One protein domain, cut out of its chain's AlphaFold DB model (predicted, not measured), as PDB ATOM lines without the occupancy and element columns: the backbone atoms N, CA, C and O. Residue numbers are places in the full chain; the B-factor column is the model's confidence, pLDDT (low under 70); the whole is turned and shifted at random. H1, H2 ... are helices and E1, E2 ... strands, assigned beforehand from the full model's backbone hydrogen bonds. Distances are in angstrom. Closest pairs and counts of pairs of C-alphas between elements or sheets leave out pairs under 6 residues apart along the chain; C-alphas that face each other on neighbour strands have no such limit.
ATOM      1  N   PRO A  21     179.562 116.289  35.943       84.62
ATOM      2  CA  PRO A  21     178.975 116.752  37.196       84.62
ATOM      3  C   PRO A  21     177.639 117.449  36.942       84.62
ATOM      4  O   PRO A  21     177.485 118.142  35.935       84.62
ATOM      5  N   ALA A  22     176.670 117.270  37.838       86.62
ATOM      6  CA  ALA A  22     175.416 117.996  37.694       86.62
ATOM      7  C   ALA A  22     175.634 119.482  38.007       86.62
ATOM      8  O   ALA A  22     176.294 119.848  38.984       86.62
ATOM      9  N   GLU A  23     175.021 120.341  37.204       83.56
ATOM     10  CA  GLU A  23     175.137 121.789  37.293       83.56
ATOM     11  C   GLU A  23     173.802 122.404  37.715       83.56
ATOM     12  O   GLU A  23     172.716 121.949  37.338       83.56
ATOM     13  N   TRP A  24     173.866 123.456  38.528       82.75
ATOM     14  CA  TRP A  24     172.677 124.204  38.915       82.75
ATOM     15  C   TRP A  24     172.269 125.155  37.791       82.75
ATOM     16  O   TRP A  24     173.014 126.076  37.465       82.75
ATOM     17  N   CYS A  25     171.066 124.988  37.238       81.56
ATOM     18  CA  CYS A  25     170.503 125.914  36.261       81.56
ATOM     19  C   CYS A  25     169.762 127.058  36.982       81.56
ATOM     20  O   CYS A  25     168.711 126.810  37.581       81.56
ATOM     21  N   PRO A  26     170.230 128.324  36.917       76.69
ATOM     22  CA  PRO A  26     169.578 129.432  37.622       76.69
ATOM     23  C   PRO A  26     168.189 129.768  37.072       76.69
ATOM     24  O   PRO A  26     167.313 130.165  37.840       76.69
ATOM     25  N   ARG A  27     167.993 129.594  35.756       78.81
ATOM     26  CA  ARG A  27     166.727 129.857  35.057       78.81
ATOM     27  C   ARG A  27     165.630 128.903  35.522       78.81
ATOM     28  O   ARG A  27     164.569 129.350  35.934       78.81
ATOM     29  N   GLU A  28     165.926 127.606  35.509       81.44
ATOM     30  CA  GLU A  28     164.969 126.556  35.878       81.44
ATOM     31  C   GLU A  28     164.935 126.272  37.386       81.44
ATOM     32  O   GLU A  28     164.050 125.560  37.861       81.44
ATOM     33  N   ARG A  29     165.897 126.818  38.149       83.44
ATOM     34  CA  ARG A  29     166.110 126.566  39.586       83.44
ATOM     35  C   ARG A  29     166.157 125.073  39.919       83.44
ATOM     36  O   ARG A  29     165.541 124.616  40.883       83.44
ATOM     37  N   LYS A  30     166.858 124.307  39.087       87.69
ATOM     38  CA  LYS A  30     166.949 122.849  39.175       87.69
ATOM     39  C   LYS A  30     168.351 122.372  38.805       87.69
ATOM     40  O   LYS A  30     169.080 123.057  38.089       87.69
ATOM     41  N   TRP A  31     168.702 121.182  39.283       86.12
ATOM     42  CA  TRP A  31     169.937 120.495  38.912       86.12
ATOM     43  C   TRP A  31     169.775 119.791  37.571       86.12
ATOM     44  O   TRP A  31     168.810 119.051  37.365       86.12
ATOM     45  N   MET A  32     170.735 120.013  36.682       88.12
ATOM     46  CA  MET A  32     170.773 119.449  35.343       88.12
ATOM     47  C   MET A  32     172.068 118.659  35.162       88.12
ATOM     48  O   MET A  32     173.137 119.138  35.522       88.12
ATOM     49  N   GLN A  33     171.986 117.461  34.595       89.56
ATOM     50  CA  GLN A  33     173.140 116.630  34.256       89.56
ATOM     51  C   GLN A  33     172.965 116.130  32.828       89.56
ATOM     52  O   GLN A  33     171.925 115.561  32.500       89.56
ATOM     53  N   ASP A  34     173.948 116.398  31.969       85.94
ATOM     54  CA  ASP A  34     173.936 116.004  30.552       85.94
ATOM     55  C   ASP A  34     172.617 116.360  29.829       85.94
ATOM     56  O   ASP A  34     172.031 115.559  29.100       85.94
ATOM     57  N   GLY A  35     172.102 117.568  30.083       83.38
ATOM     58  CA  GLY A  35     170.857 118.072  29.488       83.38
ATOM     59  C   GLY A  35     169.564 117.519  30.100       83.38
ATOM     60  O   GLY A  35     168.479 117.857  29.633       83.38
ATOM     61  N   ARG A  36     169.641 116.702  31.156       88.12
ATOM     62  CA  ARG A  36     168.479 116.096  31.824       88.12
ATOM     63  C   ARG A  36     168.300 116.627  33.238       88.12
ATOM     64  O   ARG A  36     169.267 116.931  33.928       88.12
ATOM     65  N   LEU A  37     167.047 116.689  33.682       89.25
ATOM     66  CA  LEU A  37     166.711 117.048  35.055       89.25
ATOM     67  C   LEU A  37     167.129 115.935  36.022       89.25
ATOM     68  O   LEU A  37     166.641 114.809  35.911       89.25
ATOM     69  N   VAL A  38     167.929 116.275  37.029       88.56
ATOM     70  CA  VAL A  38     168.258 115.353  38.119       88.56
ATOM     71  C   VAL A  38     167.185 115.457  39.202       88.56
ATOM     72  O   VAL A  38     166.956 116.523  39.779       88.56
ATOM     73  N   ARG A  39     166.487 114.350  39.470       86.75
ATOM     74  CA  ARG A  39     165.449 114.272  40.512       86.75
ATOM     75  C   ARG A  39     166.058 113.840  41.847       86.75
ATOM     76  O   ARG A  39     167.065 113.144  41.869       86.75
ATOM     77  N   ASN A  40     165.417 114.228  42.953       85.06
ATOM     78  CA  ASN A  40     165.794 113.831  44.318       85.06
ATOM     79  C   ASN A  40     167.254 114.148  44.694       85.06
ATOM     80  O   ASN A  40     167.884 113.406  45.447       85.06
ATOM     81  N   VAL A  41     167.793 115.260  44.184       85.75
ATOM     82  CA  VAL A  41     169.151 115.697  44.517       85.75
ATOM     83  C   VAL A  41     169.225 116.079  45.988       85.75
ATOM     84  O   VAL A  41     168.605 117.050  46.425       85.75
ATOM     85  N   LYS A  42     170.037 115.343  46.743       86.25
ATOM     86  CA  LYS A  42     170.448 115.738  48.085       86.25
ATOM     87  C   LYS A  42     171.702 116.590  47.959       86.25
ATOM     88  O   LYS A  42     172.800 116.062  47.830       86.25
ATOM     89  N   THR A  43     171.522 117.908  47.977       86.00
ATOM     90  CA  THR A  43     172.646 118.831  47.837       86.00
ATOM     91  C   THR A  43     173.670 118.624  48.945       86.00
ATOM     92  O   THR A  43     173.342 118.379  50.109       86.00
ATOM     93  N   THR A  44     174.935 118.730  48.566       85.06
ATOM     94  CA  THR A  44     176.066 118.659  49.478       85.06
ATOM     95  C   THR A  44     176.847 119.957  49.414       85.06
ATOM     96  O   THR A  44     177.043 120.552  48.355       85.06
ATOM     97  N   ASN A  45     177.276 120.404  50.584       84.50
ATOM     98  CA  ASN A  45     178.025 121.631  50.755       84.50
ATOM     99  C   ASN A  45     179.472 121.264  51.059       84.50
ATOM    100  O   ASN A  45     179.729 120.493  51.984       84.50
ATOM    101  N   ALA A  46     180.412 121.818  50.301       82.25
ATOM    102  CA  ALA A  46     181.833 121.588  50.522       82.25
ATOM    103  C   ALA A  46     182.591 122.912  50.550       82.25
ATOM    104  O   ALA A  46     182.458 123.749  49.652       82.25
ATOM    105  N   LEU A  47     183.405 123.078  51.591       82.62
ATOM    106  CA  LEU A  47     184.354 124.177  51.684       82.62
ATOM    107  C   LEU A  47     185.591 123.829  50.857       82.62
ATOM    108  O   LEU A  47     186.214 122.790  51.072       82.62
ATOM    109  N   VAL A  48     185.942 124.701  49.919       81.44
ATOM    110  CA  VAL A  48     187.060 124.515  48.993       81.44
ATOM    111  C   VAL A  48     187.998 125.712  49.049       81.44
ATOM    112  O   VAL A  48     187.573 126.856  49.197       81.44
ATOM    113  N   TRP A  49     189.293 125.450  48.931       82.19
ATOM    114  CA  TRP A  49     190.337 126.471  48.910       82.19
ATOM    115  C   TRP A  49     191.540 125.955  48.108       82.19
ATOM    116  O   TRP A  49     191.756 124.737  48.023       82.19
ATOM    117  N   PRO A  50     192.349 126.839  47.506       77.06
ATOM    118  CA  PRO A  50     193.576 126.424  46.845       77.06
ATOM    119  C   PRO A  50     194.609 125.935  47.863       77.06
ATOM    120  O   PRO A  50     194.780 126.486  48.952       77.06
ATOM    121  N   LYS A  51     195.364 124.902  47.482       77.00
ATOM    122  CA  LYS A  51     196.540 124.489  48.246       77.00
ATOM    123  C   LYS A  51     197.677 125.490  48.003       77.00
ATOM    124  O   LYS A  51     198.307 125.462  46.956       77.00
ATOM    125  N   ASP A  52     197.969 126.320  49.000       75.06
ATOM    126  CA  ASP A  52     199.120 127.247  49.031       75.06
ATOM    127  C   ASP A  52     200.379 126.645  49.705       75.06
ATOM    128  O   ASP A  52     201.254 127.355  50.203       75.06
ATOM    129  N   GLY A  53     200.432 125.314  49.808       67.81
ATOM    130  CA  GLY A  53     201.596 124.543  50.237       67.81
ATOM    131  C   GLY A  53     201.948 124.548  51.728       67.81
ATOM    132  O   GLY A  53     202.545 123.573  52.173       67.81
ATOM    133  N   ARG A  54     201.636 125.583  52.518       68.75
ATOM    134  CA  ARG A  54     202.091 125.650  53.927       68.75
ATOM    135  C   ARG A  54     201.138 124.992  54.929       68.75
ATOM    136  O   ARG A  54     201.603 124.536  55.971       68.75
ATOM    137  N   ARG A  55     199.828 124.955  54.650       70.75
ATOM    138  CA  ARG A  55     198.803 124.411  55.568       70.75
ATOM    139  C   ARG A  55     197.644 123.733  54.826       70.75
ATOM    140  O   ARG A  55     196.550 124.272  54.747       70.75
ATOM    141  N   GLY A  56     197.860 122.548  54.259       68.69
ATOM    142  CA  GLY A  56     196.839 121.832  53.475       68.69
ATOM    143  C   GLY A  56     195.590 121.387  54.250       68.69
ATOM    144  O   GLY A  56     194.552 121.162  53.632       68.69
ATOM    145  N   THR A  57     195.662 121.290  55.581       77.81
ATOM    146  CA  THR A  57     194.589 120.739  56.424       77.81
ATOM    147  C   THR A  57     193.530 121.773  56.801       77.81
ATOM    148  O   THR A  57     193.838 122.948  56.991       77.81
ATOM    149  N   THR A  58     192.288 121.320  57.005       78.06
ATOM    150  CA  THR A  58     191.159 122.162  57.444       78.06
ATOM    151  C   THR A  58     191.497 122.960  58.705       78.06
ATOM    152  O   THR A  58     191.308 124.171  58.747       78.06
ATOM    153  N   TRP A  59     192.092 122.317  59.715       80.50
ATOM    154  CA  TRP A  59     192.503 122.993  60.951       80.50
ATOM    155  C   TRP A  59     193.600 124.041  60.723       80.50
ATOM    156  O   TRP A  59     193.568 125.128  61.297       80.50
ATOM    157  N   GLY A  60     194.563 123.738  59.846       79.69
ATOM    158  CA  GLY A  60     195.575 124.702  59.425       79.69
ATOM    159  C   GLY A  60     194.959 125.940  58.768       79.69
ATOM    160  O   GLY A  60     195.457 127.043  58.990       79.69
ATOM    161  N   ARG A  61     193.849 125.771  58.037       80.00
ATOM    162  CA  ARG A  61     193.106 126.875  57.412       80.00
ATOM    163  C   ARG A  61     192.319 127.713  58.394       80.00
ATOM    164  O   ARG A  61     192.403 128.931  58.323       80.00
ATOM    165  N   PHE A  62     191.643 127.098  59.357       79.00
ATOM    166  CA  PHE A  62     191.005 127.869  60.425       79.00
ATOM    167  C   PHE A  62     192.027 128.731  61.180       79.00
ATOM    168  O   PHE A  62     191.777 129.907  61.427       79.00
ATOM    169  N   LYS A  63     193.231 128.200  61.445       81.12
ATOM    170  CA  LYS A  63     194.336 128.994  62.015       81.12
ATOM    171  C   LYS A  63     194.800 130.129  61.102       81.12
ATOM    172  O   LYS A  63     195.175 131.182  61.606       81.12
ATOM    173  N   ASP A  64     194.831 129.911  59.791       80.38
ATOM    174  CA  ASP A  64     195.173 130.948  58.815       80.38
ATOM    175  C   ASP A  64     194.142 132.090  58.842       80.38
ATOM    176  O   ASP A  64     194.541 133.244  58.997       80.38
ATOM    177  N   ILE A  65     192.842 131.770  58.830       77.19
ATOM    178  CA  ILE A  65     191.747 132.752  58.914       77.19
ATOM    179  C   ILE A  65     191.860 133.592  60.190       77.19
ATOM    180  O   ILE A  65     191.843 134.819  60.120       77.19
ATOM    181  N   LEU A  66     192.066 132.952  61.347       78.00
ATOM    182  CA  LEU A  66     192.242 133.651  62.627       78.00
ATOM    183  C   LEU A  66     193.476 134.569  62.650       78.00
ATOM    184  O   LEU A  66     193.515 135.539  63.399       78.00
ATOM    185  N   GLN A  67     194.493 134.271  61.838       78.31
ATOM    186  CA  GLN A  67     195.717 135.068  61.718       78.31
ATOM    187  C   GLN A  67     195.659 136.097  60.580       78.31
ATOM    188  O   GLN A  67     196.679 136.737  60.307       78.31
ATOM    189  N   ASN A  68     194.512 136.231  59.901       75.25
ATOM    190  CA  ASN A  68     194.350 137.009  58.672       75.25
ATOM    191  C   ASN A  68     195.440 136.681  57.630       75.25
ATOM    192  O   ASN A  68     196.108 137.546  57.055       75.25
ATOM    193  N   LYS A  69     195.693 135.383  57.471       78.81
ATOM    194  CA  LYS A  69     196.646 134.800  56.529       78.81
ATOM    195  C   LYS A  69     195.922 133.770  55.683       78.81
ATOM    196  O   LYS A  69     194.868 133.270  56.049       78.81
ATOM    197  N   GLY A  70     196.564 133.385  54.593       79.00
ATOM    198  CA  GLY A  70     196.090 132.297  53.763       79.00
ATOM    199  C   GLY A  70     194.914 132.685  52.863       79.00
ATOM    200  O   GLY A  70     194.437 133.819  52.882       79.00
ATOM    201  N   PRO A  71     194.515 131.741  52.010       79.06
ATOM    202  CA  PRO A  71     193.420 131.904  51.093       79.06
ATOM    203  C   PRO A  71     192.070 131.860  51.820       79.06
ATOM    204  O   PRO A  71     191.852 130.988  52.661       79.06
ATOM    205  N   ASP A  72     191.149 132.744  51.442       77.69
ATOM    206  CA  ASP A  72     189.705 132.541  51.609       77.69
ATOM    207  C   ASP A  72     189.205 131.133  51.262       77.69
ATOM    208  O   ASP A  72     189.642 130.459  50.322       77.69
ATOM    209  N   MET A  73     188.177 130.734  51.999       79.19
ATOM    210  CA  MET A  73     187.430 129.513  51.752       79.19
ATOM    211  C   MET A  73     186.174 129.835  50.949       79.19
ATOM    212  O   MET A  73     185.436 130.766  51.265       79.19
ATOM    213  N   TYR A  74     185.922 129.041  49.916       77.62
ATOM    214  CA  TYR A  74     184.713 129.119  49.110       77.62
ATOM    215  C   TYR A  74     183.752 128.001  49.502       77.62
ATOM    216  O   TYR A  74     184.177 126.880  49.772       77.62
ATOM    217  N   LEU A  75     182.455 128.296  49.518       79.00
ATOM    218  CA  LEU A  75     181.417 127.291  49.705       79.00
ATOM    219  C   LEU A  75     180.888 126.868  48.334       79.00
ATOM    220  O   LEU A  75     180.252 127.659  47.644       79.00
ATOM    221  N   THR A  76     181.135 125.616  47.961       78.25
ATOM    222  CA  THR A  76     180.491 124.982  46.803       78.25
ATOM    223  C   THR A  76     179.228 124.266  47.255       78.25
ATOM    224  O   THR A  76     179.229 123.604  48.296       78.25
ATOM    225  N   ILE A  77     178.168 124.389  46.460       82.56
ATOM    226  CA  ILE A  77     176.960 123.573  46.573       82.56
ATOM    227  C   ILE A  77     176.997 122.620  45.384       82.56
ATOM    228  O   ILE A  77     177.178 123.073  44.258       82.56
ATOM    229  N   ASN A  78     176.857 121.324  45.631       83.38
ATOM    230  CA  ASN A  78     176.998 120.278  44.622       83.38
ATOM    231  C   ASN A  78     175.833 119.291  44.709       83.38
ATOM    232  O   ASN A  78     175.288 119.074  45.795       83.38
ATOM    233  N   ALA A  79     175.472 118.666  43.589       85.75
ATOM    234  CA  ALA A  79     174.498 117.578  43.593       85.75
ATOM    235  C   ALA A  79     175.076 116.283  44.181       85.75
ATOM    236  O   ALA A  79     174.378 115.596  44.921       85.75
ATOM    237  N   ASP A  80     176.349 115.990  43.894       85.12
ATOM    238  CA  ASP A  80     177.102 114.878  44.476       85.12
ATOM    239  C   ASP A  80     178.290 115.377  45.314       85.12
ATOM    240  O   ASP A  80     178.886 116.426  45.046       85.12
ATOM    241  N   LYS A  81     178.656 114.610  46.345       81.81
ATOM    242  CA  LYS A  81     179.750 114.952  47.267       81.81
ATOM    243  C   LYS A  81     181.130 114.968  46.609       81.81
ATOM    244  O   LYS A  81     182.043 115.547  47.190       81.81
ATOM    245  N   HIS A  82     181.314 114.322  45.460       82.62
ATOM    246  CA  HIS A  82     182.585 114.244  44.738       82.62
ATOM    247  C   HIS A  82     182.744 115.339  43.672       82.62
ATOM    248  O   HIS A  82     183.861 115.593  43.218       82.62
ATOM    249  N   ASP A  83     181.672 116.066  43.354       81.06
ATOM    250  CA  ASP A  83     181.656 117.081  42.293       81.06
ATOM    251  C   ASP A  83     182.270 118.428  42.713       81.06
ATOM    252  O   ASP A  83     182.537 119.294  41.876       81.06
ATOM    253  N   TYR A  84     182.571 118.611  44.003       74.88
ATOM    254  CA  TYR A  84     183.106 119.866  44.551       74.88
ATOM    255  C   TYR A  84     184.392 120.351  43.864       74.88
ATOM    256  O   TYR A  84     184.671 121.549  43.828       74.88
ATOM    257  N   MET A  85     185.193 119.432  43.316       73.69
ATOM    258  CA  MET A  85     186.426 119.768  42.599       73.69
ATOM    259  C   MET A  85     186.166 120.353  41.211       73.69
ATOM    260  O   MET A  85     187.004 121.110  40.719       73.69
ATOM    261  N   HIS A  86     185.033 120.017  40.596       76.12
ATOM    262  CA  HIS A  86     184.620 120.537  39.295       76.12
ATOM    263  C   HIS A  86     183.945 121.901  39.429       76.12
ATOM    264  O   HIS A  86     184.249 122.810  38.660       76.12
ATOM    265  N   ASN A  87     183.121 122.063  40.465       73.12
ATOM    266  CA  ASN A  87     182.343 123.281  40.712       73.12
ATOM    267  C   ASN A  87     183.118 124.374  41.468       73.12
ATOM    268  O   ASN A  87     182.564 125.418  41.812       73.12
ATOM    269  N   ARG A  88     184.405 124.156  41.764       76.19
ATOM    270  CA  ARG A  88     185.243 125.171  42.411       76.19
ATOM    271  C   ARG A  88     185.661 126.266  41.420       76.19
ATOM    272  O   ARG A  88     185.904 125.977  40.246       76.19
ATOM    273  N   PRO A  89     185.865 127.504  41.897       76.06
ATOM    274  CA  PRO A  89     186.460 128.556  41.083       76.06
ATOM    275  C   PRO A  89     187.892 128.203  40.656       76.06
ATOM    276  O   PRO A  89     188.616 127.487  41.358       76.06
TER     277      PRO A  89
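This is residues 21 to 89 of the 210 residues of an uncharacterized protein of Ampelomyces quisqualis (UniProt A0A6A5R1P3). Little regular structure is here: a loose rod with the paired strands E3 and E4 in its middle, hairpin E1 and E2 at one end and helix H1 at the other. The printed part has 69 residues, 26 of them in named elements, in the order E1, E2, E3, H1, E4; the class is mixed, with two antiparallel sheets of two strands. The radius of gyration of the C-alphas is 14.9 A, the spans 43 by 19 by 18 A.

Begin at the hairpin of E1, residues 23 to 25, and E2, residues 30 to 33, where N 23 and O 32 are within hydrogen-bond range at 2.8 A. E3, residues 44 to 48, is antiparallel to E4, residues 74 to 78, with N 46 and O 76 within range at 2.9 A. H1, residues 58 to 66, with every O i to N i+4 pair within range, is apart from E1 and E2.

Find C-alpha 23 at (175.137, 121.789, 37.293), where E1 begins; E4 ends at C-alpha 78, (176.998, 120.278, 44.622). E3 spans 12.5 A, H1 12.7 A, E4 12.6 A.

The printed part has no cut; pLDDT is under 70 at residues 53, 54 and 56.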